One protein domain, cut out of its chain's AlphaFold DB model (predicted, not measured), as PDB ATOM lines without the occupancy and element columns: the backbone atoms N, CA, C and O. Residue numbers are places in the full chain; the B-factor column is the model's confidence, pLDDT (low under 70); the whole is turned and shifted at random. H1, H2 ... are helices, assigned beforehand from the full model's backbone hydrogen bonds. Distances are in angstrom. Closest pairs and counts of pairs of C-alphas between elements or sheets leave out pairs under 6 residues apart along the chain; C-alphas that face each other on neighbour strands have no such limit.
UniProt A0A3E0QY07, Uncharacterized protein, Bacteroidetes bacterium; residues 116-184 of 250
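This is residues 116 to 184 of the 250 residues of an uncharacterized protein of Bacteroidetes bacterium (UniProt A0A3E0QY07). One long helix, H1, sticks out as an arm with residues 116 to 131; its other end joins a small body in which H2 and H3 pack together steeply crossed. The link between them holds a short antiparallel pairing, residues 164 to 165 with 168 to 169. The printed part has 69 residues with three named helices, H1, H2, H3, and no named strand: all helix, loose, radius of gyration of the C-alphas 13.7 A, flat, 44 by 30 by 15 A.

H1, residues 116 to 142, only just touches H2, residues 147 to 161, with 3 pairs of C-alphas within 8 A, through residues 136 to 140 and 150 to 154 alone; the closest C-alphas, Lys 140 and Gly 150, are 6.0 A apart. H2 touches H3, residues 172 to 183, at a steep tilt of 50 degrees, opposite ways; the closest C-alphas, Phe 160 and Ala 175, are 5.0 A apart. H1 and H3 are near each other. Every O i to N i+4 pair is within hydrogen-bond range in H1, H2 and H3.

H1 runs 38.7 A from C-alpha 116 at (24.756, -5.129, -27.943). H2 spans 21.4 A. H3 spans 16.2 A, ending at (51.746, 5.173, -58.478).

The farthest C-alphas, Val 116 and Val 184, are 44.3 A apart. The printed part has no cut and no long link. Residue 184 alone has pLDDT under 70.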
ATOM      1  N   VAL A 116      25.584  -5.395 -26.760       75.25
ATOM      2  CA  VAL A 116      24.756  -5.129 -27.943       75.25
ATOM      3  C   VAL A 116      25.279  -3.925 -28.730       75.25
ATOM      4  O   VAL A 116      25.279  -3.923 -29.962       75.25
ATOM      5  N   LEU A 117      25.730  -2.876 -28.040       76.31
ATOM      6  CA  LEU A 117      26.352  -1.720 -28.682       76.31
ATOM      7  C   LEU A 117      27.732  -2.085 -29.244       76.31
ATOM      8  O   LEU A 117      28.059  -1.668 -30.352       76.31
ATOM      9  N   GLN A 118      28.508  -2.893 -28.521       74.19
ATOM     10  CA  GLN A 118      29.799  -3.400 -28.976       74.19
ATOM     11  C   GLN A 118      29.644  -4.286 -30.219       74.19
ATOM     12  O   GLN A 118      30.370  -4.095 -31.191       74.19
ATOM     13  N   GLU A 119      28.665  -5.191 -30.236       79.00
ATOM     14  CA  GLU A 119      28.336  -6.016 -31.402       79.00
ATOM     15  C   GLU A 119      27.921  -5.152 -32.600       79.00
ATOM     16  O   GLU A 119      28.445  -5.332 -33.697       79.00
ATOM     17  N   LYS A 120      27.068  -4.139 -32.397       80.81
ATOM     18  CA  LYS A 120      26.685  -3.199 -33.465       80.81
ATOM     19  C   LYS A 120      27.867  -2.408 -34.003       80.81
ATOM     20  O   LYS A 120      27.961  -2.227 -35.212       80.81
ATOM     21  N   VAL A 121      28.756  -1.931 -33.134       75.12
ATOM     22  CA  VAL A 121      29.978  -1.232 -33.551       75.12
ATOM     23  C   VAL A 121      30.878  -2.175 -34.344       75.12
ATOM     24  O   VAL A 121      31.357  -1.782 -35.404       75.12
ATOM     25  N   ASN A 122      31.046  -3.422 -33.899       79.62
ATOM     26  CA  ASN A 122      31.822  -4.428 -34.622       79.62
ATOM     27  C   ASN A 122      31.236  -4.706 -36.013       79.62
ATOM     28  O   ASN A 122      31.988  -4.716 -36.985       79.62
ATOM     29  N   LEU A 123      29.912  -4.852 -36.130       83.38
ATOM     30  CA  LEU A 123      29.230  -5.014 -37.420       83.38
ATOM     31  C   LEU A 123      29.435  -3.790 -38.324       83.38
ATOM     32  O   LEU A 123      29.797  -3.930 -39.486       83.38
ATOM     33  N   LEU A 124      29.309  -2.577 -37.779       78.06
ATOM     34  CA  LEU A 124      29.526  -1.337 -38.532       78.06
ATOM     35  C   LEU A 124      30.973  -1.189 -39.023       78.06
ATOM     36  O   LEU A 124      31.209  -0.663 -40.112       78.06
ATOM     37  N   VAL A 125      31.946  -1.634 -38.224       80.88
ATOM     38  CA  VAL A 125      33.362  -1.670 -38.613       80.88
ATOM     39  C   VAL A 125      33.580  -2.714 -39.709       80.88
ATOM     40  O   VAL A 125      34.189  -2.386 -40.725       80.88
ATOM     41  N   GLN A 126      33.019  -3.918 -39.570       77.81
ATOM     42  CA  GLN A 126      33.112  -4.979 -40.579       77.81
ATOM     43  C   GLN A 126      32.489  -4.567 -41.918       77.81
ATOM     44  O   GLN A 126      33.122  -4.737 -42.960       77.81
ATOM     45  N   ASP A 127      31.303  -3.959 -41.907       81.06
ATOM     46  CA  ASP A 127      30.617  -3.492 -43.117       81.06
ATOM     47  C   ASP A 127      31.420  -2.397 -43.835       81.06
ATOM     48  O   ASP A 127      31.538  -2.384 -45.068       81.06
ATOM     49  N   ARG A 128      32.036  -1.488 -43.068       80.19
ATOM     50  CA  ARG A 128      32.937  -0.463 -43.613       80.19
ATOM     51  C   ARG A 128      34.207  -1.075 -44.186       80.19
ATOM     52  O   ARG A 128      34.618  -0.684 -45.276       80.19
ATOM     53  N   GLU A 129      34.812  -2.042 -43.504       83.38
ATOM     54  CA  GLU A 129      35.998  -2.747 -43.995       83.38
ATOM     55  C   GLU A 129      35.708  -3.554 -45.265       83.38
ATOM     56  O   GLU A 129      36.508  -3.533 -46.203       83.38
ATOM     57  N   ALA A 130      34.554  -4.221 -45.337       79.94
ATOM     58  CA  ALA A 130      34.112  -4.956 -46.517       79.94
ATOM     59  C   ALA A 130      33.881  -4.014 -47.707       79.94
ATOM     60  O   ALA A 130      34.395  -4.259 -48.802       79.94
ATOM     61  N   THR A 131      33.187  -2.895 -47.481       82.06
ATOM     62  CA  THR A 131      32.957  -1.865 -48.508       82.06
ATOM     63  C   THR A 131      34.277  -1.273 -48.998       82.06
ATOM     64  O   THR A 131      34.495  -1.152 -50.204       82.06
ATOM     65  N   ARG A 132      35.195  -0.973 -48.073       83.81
ATOM     66  CA  ARG A 132      36.532  -0.453 -48.375       83.81
ATOM     67  C   ARG A 132      37.346  -1.432 -49.216       83.81
ATOM     68  O   ARG A 132      37.914  -1.029 -50.228       83.81
ATOM     69  N   LYS A 133      37.384  -2.717 -48.846       84.81
ATOM     70  CA  LYS A 133      38.069  -3.758 -49.630       84.81
ATOM     71  C   LYS A 133      37.478  -3.875 -51.034       84.81
ATOM     72  O   LYS A 133      38.227  -3.868 -52.003       84.81
ATOM     73  N   ALA A 134      36.149  -3.898 -51.156       83.69
ATOM     74  CA  ALA A 134      35.479  -3.967 -52.453       83.69
ATOM     75  C   ALA A 134      35.792  -2.751 -53.344       83.69
ATOM     76  O   ALA A 134      36.025  -2.908 -54.543       83.69
ATOM     77  N   GLN A 135      35.835  -1.543 -52.772       82.12
ATOM     78  CA  GLN A 135      36.227  -0.329 -53.492       82.12
ATOM     79  C   GLN A 135      37.700  -0.370 -53.920       82.12
ATOM     80  O   GLN A 135      37.992  -0.077 -55.078       82.12
ATOM     81  N   MET A 136      38.612  -0.800 -53.042       84.00
ATOM     82  CA  MET A 136      40.032  -0.964 -53.385       84.00
ATOM     83  C   MET A 136      40.229  -1.950 -54.536       84.00
ATOM     84  O   MET A 136      40.936  -1.629 -55.487       84.00
ATOM     85  N   THR A 137      39.566  -3.109 -54.501       83.94
ATOM     86  CA  THR A 137      39.638  -4.102 -55.583       83.94
ATOM     87  C   THR A 137      39.183  -3.508 -56.915       83.94
ATOM     88  O   THR A 137      39.929  -3.572 -57.890       83.94
ATOM     89  N   ARG A 138      38.026  -2.830 -56.947       82.69
ATOM     90  CA  ARG A 138      37.518  -2.178 -58.169       82.69
ATOM     91  C   ARG A 138      38.474  -1.117 -58.711       82.69
ATOM     92  O   ARG A 138      38.634  -1.000 -59.922       82.69
ATOM     93  N   VAL A 139      39.103  -0.333 -57.835       83.31
ATOM     94  CA  VAL A 139      40.066   0.694 -58.251       83.31
ATOM     95  C   VAL A 139      41.329   0.053 -58.823       83.31
ATOM     96  O   VAL A 139      41.780   0.474 -59.884       83.31
ATOM     97  N   LYS A 140      41.880  -0.983 -58.183       84.38
ATOM     98  CA  LYS A 140      43.060  -1.696 -58.698       84.38
ATOM     99  C   LYS A 140      42.800  -2.339 -60.058       84.38
ATOM    100  O   LYS A 140      43.624  -2.192 -60.959       84.38
ATOM    101  N   GLU A 141      41.651  -3.000 -60.205       82.50
ATOM    102  CA  GLU A 141      41.200  -3.591 -61.469       82.50
ATOM    103  C   GLU A 141      41.029  -2.514 -62.547       82.50
ATOM    104  O   GLU A 141      41.580  -2.644 -63.638       82.50
ATOM    105  N   GLY A 142      40.351  -1.406 -62.226       83.31
ATOM    106  CA  GLY A 142      40.151  -0.282 -63.148       83.31
ATOM    107  C   GLY A 142      41.439   0.456 -63.532       83.31
ATOM    108  O   GLY A 142      41.498   1.085 -64.587       83.31
ATOM    109  N   LEU A 143      42.481   0.376 -62.702       79.88
ATOM    110  CA  LEU A 143      43.814   0.907 -62.993       79.88
ATOM    111  C   LEU A 143      44.716  -0.094 -63.732       79.88
ATOM    112  O   LEU A 143      45.805   0.293 -64.157       79.88
ATOM    113  N   GLY A 144      44.295  -1.355 -63.885       83.38
ATOM    114  CA  GLY A 144      45.093  -2.404 -64.519       83.38
ATOM    115  C   GLY A 144      46.425  -2.664 -63.808       83.38
ATOM    116  O   GLY A 144      47.428  -2.954 -64.461       83.38
ATOM    117  N   LEU A 145      46.473  -2.495 -62.482       79.19
ATOM    118  CA  LEU A 145      47.708  -2.672 -61.717       79.19
ATOM    119  C   LEU A 145      48.088  -4.158 -61.649       79.19
ATOM    120  O   LEU A 145      47.242  -5.018 -61.413       79.19
ATOM    121  N   SER A 146      49.381  -4.457 -61.815       82.94
ATOM    122  CA  SER A 146      49.922  -5.779 -61.477       82.94
ATOM    123  C   SER A 146      49.781  -6.041 -59.974       82.94
ATOM    124  O   SER A 146      49.664  -5.093 -59.201       82.94
ATOM    125  N   LEU A 147      49.848  -7.308 -59.550       80.31
ATOM    126  CA  LEU A 147      49.798  -7.705 -58.132       80.31
ATOM    127  C   LEU A 147      50.738  -6.855 -57.256       80.31
ATOM    128  O   LEU A 147      50.283  -6.207 -56.321       80.31
ATOM    129  N   GLU A 148      52.012  -6.738 -57.645       83.75
ATOM    130  CA  GLU A 148      53.016  -5.953 -56.908       83.75
ATOM    131  C   GLU A 148      52.672  -4.456 -56.809       83.75
ATOM    132  O   GLU A 148      52.839  -3.838 -55.758       83.75
ATOM    133  N   LYS A 149      52.163  -3.850 -57.892       83.25
ATOM    134  CA  LYS A 149      51.734  -2.441 -57.871       83.25
ATOM    135  C   LYS A 149      50.415  -2.254 -57.127       83.25
ATOM    136  O   LYS A 149      50.164  -1.174 -56.601       83.25
ATOM    137  N   GLY A 150      49.579  -3.288 -57.084       85.50
ATOM    138  CA  GLY A 150      48.355  -3.333 -56.298       85.50
ATOM    139  C   GLY A 150      48.631  -3.335 -54.797       85.50
ATOM    140  O   GLY A 150      47.893  -2.683 -54.059       85.50
ATOM    141  N   ASP A 151      49.694  -4.003 -54.352       87.31
ATOM    142  CA  ASP A 151      50.125  -3.995 -52.949       87.31
ATOM    143  C   ASP A 151      50.725  -2.635 -52.565       87.31
ATOM    144  O   ASP A 151      50.335  -2.034 -51.565       87.31
ATOM    145  N   GLN A 152      51.570  -2.062 -53.432       87.38
ATOM    146  CA  GLN A 152      52.077  -0.695 -53.246       87.38
ATOM    147  C   GLN A 152      50.945   0.342 -53.191       87.38
ATOM    148  O   GLN A 152      51.034   1.331 -52.462       87.38
ATOM    149  N   PHE A 153      49.872   0.129 -53.959       88.75
ATOM    150  CA  PHE A 153      48.691   0.991 -53.943       88.75
ATOM    151  C   PHE A 153      47.972   0.956 -52.598       88.75
ATOM    152  O   PHE A 153      47.633   2.016 -52.072       88.75
ATOM    153  N   ASP A 154      47.800  -0.227 -52.008       87.94
ATOM    154  CA  ASP A 154      47.218  -0.358 -50.670       87.94
ATOM    155  C   ASP A 154      48.044   0.370 -49.612       87.94
ATOM    156  O   ASP A 154      47.484   1.095 -48.781       87.94
ATOM    157  N   ASP A 155      49.366   0.209 -49.667       90.69
ATOM    158  CA  ASP A 155      50.278   0.842 -48.720       90.69
ATOM    159  C   ASP A 155      50.222   2.369 -48.827       90.69
ATOM    160  O   ASP A 155      50.117   3.058 -47.808       90.69
ATOM    161  N   LEU A 156      50.199   2.920 -50.046       89.69
ATOM    162  CA  LEU A 156      50.065   4.363 -50.241       89.69
ATOM    163  C   LEU A 156      48.725   4.896 -49.737       89.69
ATOM    164  O   LEU A 156      48.709   5.916 -49.047       89.69
ATOM    165  N   VAL A 157      47.610   4.219 -50.028       89.12
ATOM    166  CA  VAL A 157      46.294   4.639 -49.521       89.12
ATOM    167  C   VAL A 157      46.288   4.654 -47.993       89.12
ATOM    168  O   VAL A 157      45.828   5.628 -47.397       89.12
ATOM    169  N   ARG A 158      46.864   3.635 -47.343       89.00
ATOM    170  CA  ARG A 158      46.983   3.585 -45.877       89.00
ATOM    171  C   ARG A 158      47.830   4.737 -45.330       89.00
ATOM    172  O   ARG A 158      47.446   5.362 -44.342       89.00
ATOM    173  N   VAL A 159      48.956   5.048 -45.974       90.19
ATOM    174  CA  VAL A 159      49.817   6.179 -45.589       90.19
ATOM    175  C   VAL A 159      49.083   7.510 -45.735       90.19
ATOM    176  O   VAL A 159      49.237   8.391 -44.892       90.19
ATOM    177  N   PHE A 160      48.295   7.682 -46.794       86.38
ATOM    178  CA  PHE A 160      47.575   8.923 -47.048       86.38
ATOM    179  C   PHE A 160      46.391   9.144 -46.107       86.38
ATOM    180  O   PHE A 160      46.241  10.256 -45.613       86.38
ATOM    181  N   GLU A 161      45.599   8.119 -45.801       84.38
ATOM    182  CA  GLU A 161      44.529   8.232 -44.797       84.38
ATOM    183  C   GLU A 161      45.056   8.576 -43.399       84.38
ATOM    184  O   GLU A 161      44.387   9.272 -42.638       84.38
ATOM    185  N   GLY A 162      46.263   8.112 -43.059       83.25
ATOM    186  CA  GLY A 162      46.909   8.428 -41.784       83.25
ATOM    187  C   GLY A 162      47.361   9.887 -41.651       83.25
ATOM    188  O   GLY A 162      47.789  10.293 -40.571       83.25
ATOM    189  N   LYS A 163      47.298  10.690 -42.722       84.88
ATOM    190  CA  LYS A 163      47.687  12.106 -42.693       84.88
ATOM    191  C   LYS A 163      46.525  12.989 -42.251       84.88
ATOM    192  O   LYS A 163      45.364  12.749 -42.573       84.88
ATOM    193  N   ILE A 164      46.875  14.070 -41.557       76.81
ATOM    194  CA  ILE A 164      45.948  15.122 -41.134       76.81
ATOM    195  C   ILE A 164      46.237  16.368 -41.970       76.81
ATOM    196  O   ILE A 164      47.369  16.851 -41.993       76.81
ATOM    197  N   VAL A 165      45.221  16.899 -42.648       72.12
ATOM    198  CA  VAL A 165      45.314  18.122 -43.459       72.12
ATOM    199  C   VAL A 165      44.240  19.089 -42.983       72.12
ATOM    200  O   VAL A 165      43.063  18.746 -42.938       72.12
ATOM    201  N   GLY A 166      44.640  20.295 -42.571       70.81
ATOM    202  CA  GLY A 166      43.696  21.303 -42.069       70.81
ATOM    203  C   GLY A 166      42.958  20.893 -40.787       70.81
ATOM    204  O   GLY A 166      41.847  21.354 -40.552       70.81
ATOM    205  N   GLY A 167      43.546  20.009 -39.972       80.31
ATOM    206  CA  GLY A 167      42.947  19.534 -38.720       80.31
ATOM    207  C   GLY A 167      41.946  18.382 -38.869       80.31
ATOM    208  O   GLY A 167      41.420  17.922 -37.859       80.31
ATOM    209  N   ALA A 168      41.716  17.876 -40.085       70.00
ATOM    210  CA  ALA A 168      40.888  16.698 -40.338       70.00
ATOM    211  C   ALA A 168      41.711  15.562 -40.982       70.00
ATOM    212  O   ALA A 168      42.637  15.839 -41.753       70.00
ATOM    213  N   PRO A 169      41.404  14.286 -40.680       81.94
ATOM    214  CA  PRO A 169      41.994  13.159 -41.391       81.94
ATOM    215  C   PRO A 169      41.541  13.158 -42.854       81.94
ATOM    216  O   PRO A 169      40.412  13.541 -43.173       81.94
ATOM    217  N   ILE A 170      42.424  12.720 -43.748       79.00
ATOM    218  CA  ILE A 170      42.111  12.616 -45.174       79.00
ATOM    219  C   ILE A 170      41.086  11.496 -45.390       79.00
ATOM    220  O   ILE A 170      41.236  10.391 -44.872       79.00
ATOM    221  N   SER A 171      40.037  11.776 -46.170       86.62
ATOM    222  CA  SER A 171      39.030  10.770 -46.514       86.62
ATOM    223  C   SER A 171      39.624   9.650 -47.378       86.62
ATOM    224  O   SER A 171      40.538   9.881 -48.168       86.62
ATOM    225  N   PHE A 172      39.062   8.441 -47.278       84.88
ATOM    226  CA  PHE A 172      39.479   7.288 -48.085       84.88
ATOM    227  C   PHE A 172      39.520   7.612 -49.588       84.88
ATOM    228  O   PHE A 172      40.507   7.324 -50.257       84.88
ATOM    229  N   GLU A 173      38.496   8.286 -50.116       86.88
ATOM    230  CA  GLU A 173      38.430   8.667 -51.534       86.88
ATOM    231  C   GLU A 173      39.579   9.598 -51.947       86.88
ATOM    232  O   GLU A 173      40.203   9.397 -52.990       86.88
ATOM    233  N   ALA A 174      39.911  10.584 -51.108       85.69
ATOM    234  CA  ALA A 174      41.032  11.483 -51.358       85.69
ATOM    235  C   ALA A 174      42.380  10.748 -51.251       85.69
ATOM    236  O   ALA A 174      43.286  10.998 -52.046       85.69
ATOM    237  N   ALA A 175      42.510   9.809 -50.310       86.75
ATOM    238  CA  ALA A 175      43.696   8.968 -50.178       86.75
ATOM    239  C   ALA A 175      43.910   8.068 -51.408       86.75
ATOM    240  O   ALA A 175      45.036   7.964 -51.897       86.75
ATOM    241  N   VAL A 176      42.836   7.488 -51.951       85.75
ATOM    242  CA  VAL A 176      42.830   6.714 -53.204       85.75
ATOM    243  C   VAL A 176      43.263   7.574 -54.392       85.75
ATOM    244  O   VAL A 176      44.118   7.150 -55.171       85.75
ATOM    245  N   ASP A 177      42.731   8.792 -54.529       85.31
ATOM    246  CA  ASP A 177      43.111   9.694 -55.624       85.31
ATOM    247  C   ASP A 177      44.590  10.112 -55.544       85.31
ATOM    248  O   ASP A 177      45.313  10.088 -56.542       85.31
ATOM    249  N   MET A 178      45.091  10.419 -54.346       84.06
ATOM    250  CA  MET A 178      46.509  10.733 -54.148       84.06
ATOM    251  C   MET A 178      47.421   9.532 -54.417       84.06
ATOM    252  O   MET A 178      48.440   9.686 -55.095       84.06
ATOM    253  N   ALA A 179      47.051   8.335 -53.951       86.12
ATOM    254  CA  ALA A 179      47.795   7.109 -54.238       86.12
ATOM    255  C   ALA A 179      47.842   6.828 -55.745       86.12
ATOM    256  O   ALA A 179      48.898   6.494 -56.283       86.12
ATOM    257  N   ARG A 180      46.727   7.054 -56.454       84.88
ATOM    258  CA  ARG A 180      46.645   6.908 -57.913       84.88
ATOM    259  C   ARG A 180      47.612   7.846 -58.625       84.88
ATOM    260  O   ARG A 180      48.348   7.395 -59.500       84.88
ATOM    261  N   ARG A 181      47.626   9.126 -58.244       82.69
ATOM    262  CA  ARG A 181      48.534  10.131 -58.824       82.69
ATOM    263  C   ARG A 181      50.007   9.796 -58.584       82.69
ATOM    264  O   ARG A 181      50.840  10.129 -59.419       82.69
ATOM    265  N   GLN A 182      50.325   9.150 -57.463       81.94
ATOM    266  CA  GLN A 182      51.700   8.797 -57.114       81.94
ATOM    267  C   GLN A 182      52.192   7.516 -57.809       81.94
ATOM    268  O   GLN A 182      53.331   7.477 -58.265       81.94
ATOM    269  N   LEU A 183      51.359   6.472 -57.899       76.00
ATOM    270  CA  LEU A 183      51.746   5.173 -58.478       76.00
ATOM    271  C   LEU A 183      51.659   5.101 -59.994       76.00
ATOM    272  O   LEU A 183      52.372   4.312 -60.617       76.00
ATOM    273  N   VAL A 184      50.782   5.901 -60.589       66.12
ATOM    274  CA  VAL A 184      50.690   6.048 -62.036       66.12
ATOM    275  C   VAL A 184      51.277   7.415 -62.372       66.12
ATOM    276  O   VAL A 184      50.514   8.368 -62.550       66.12
TER     277      VAL A 184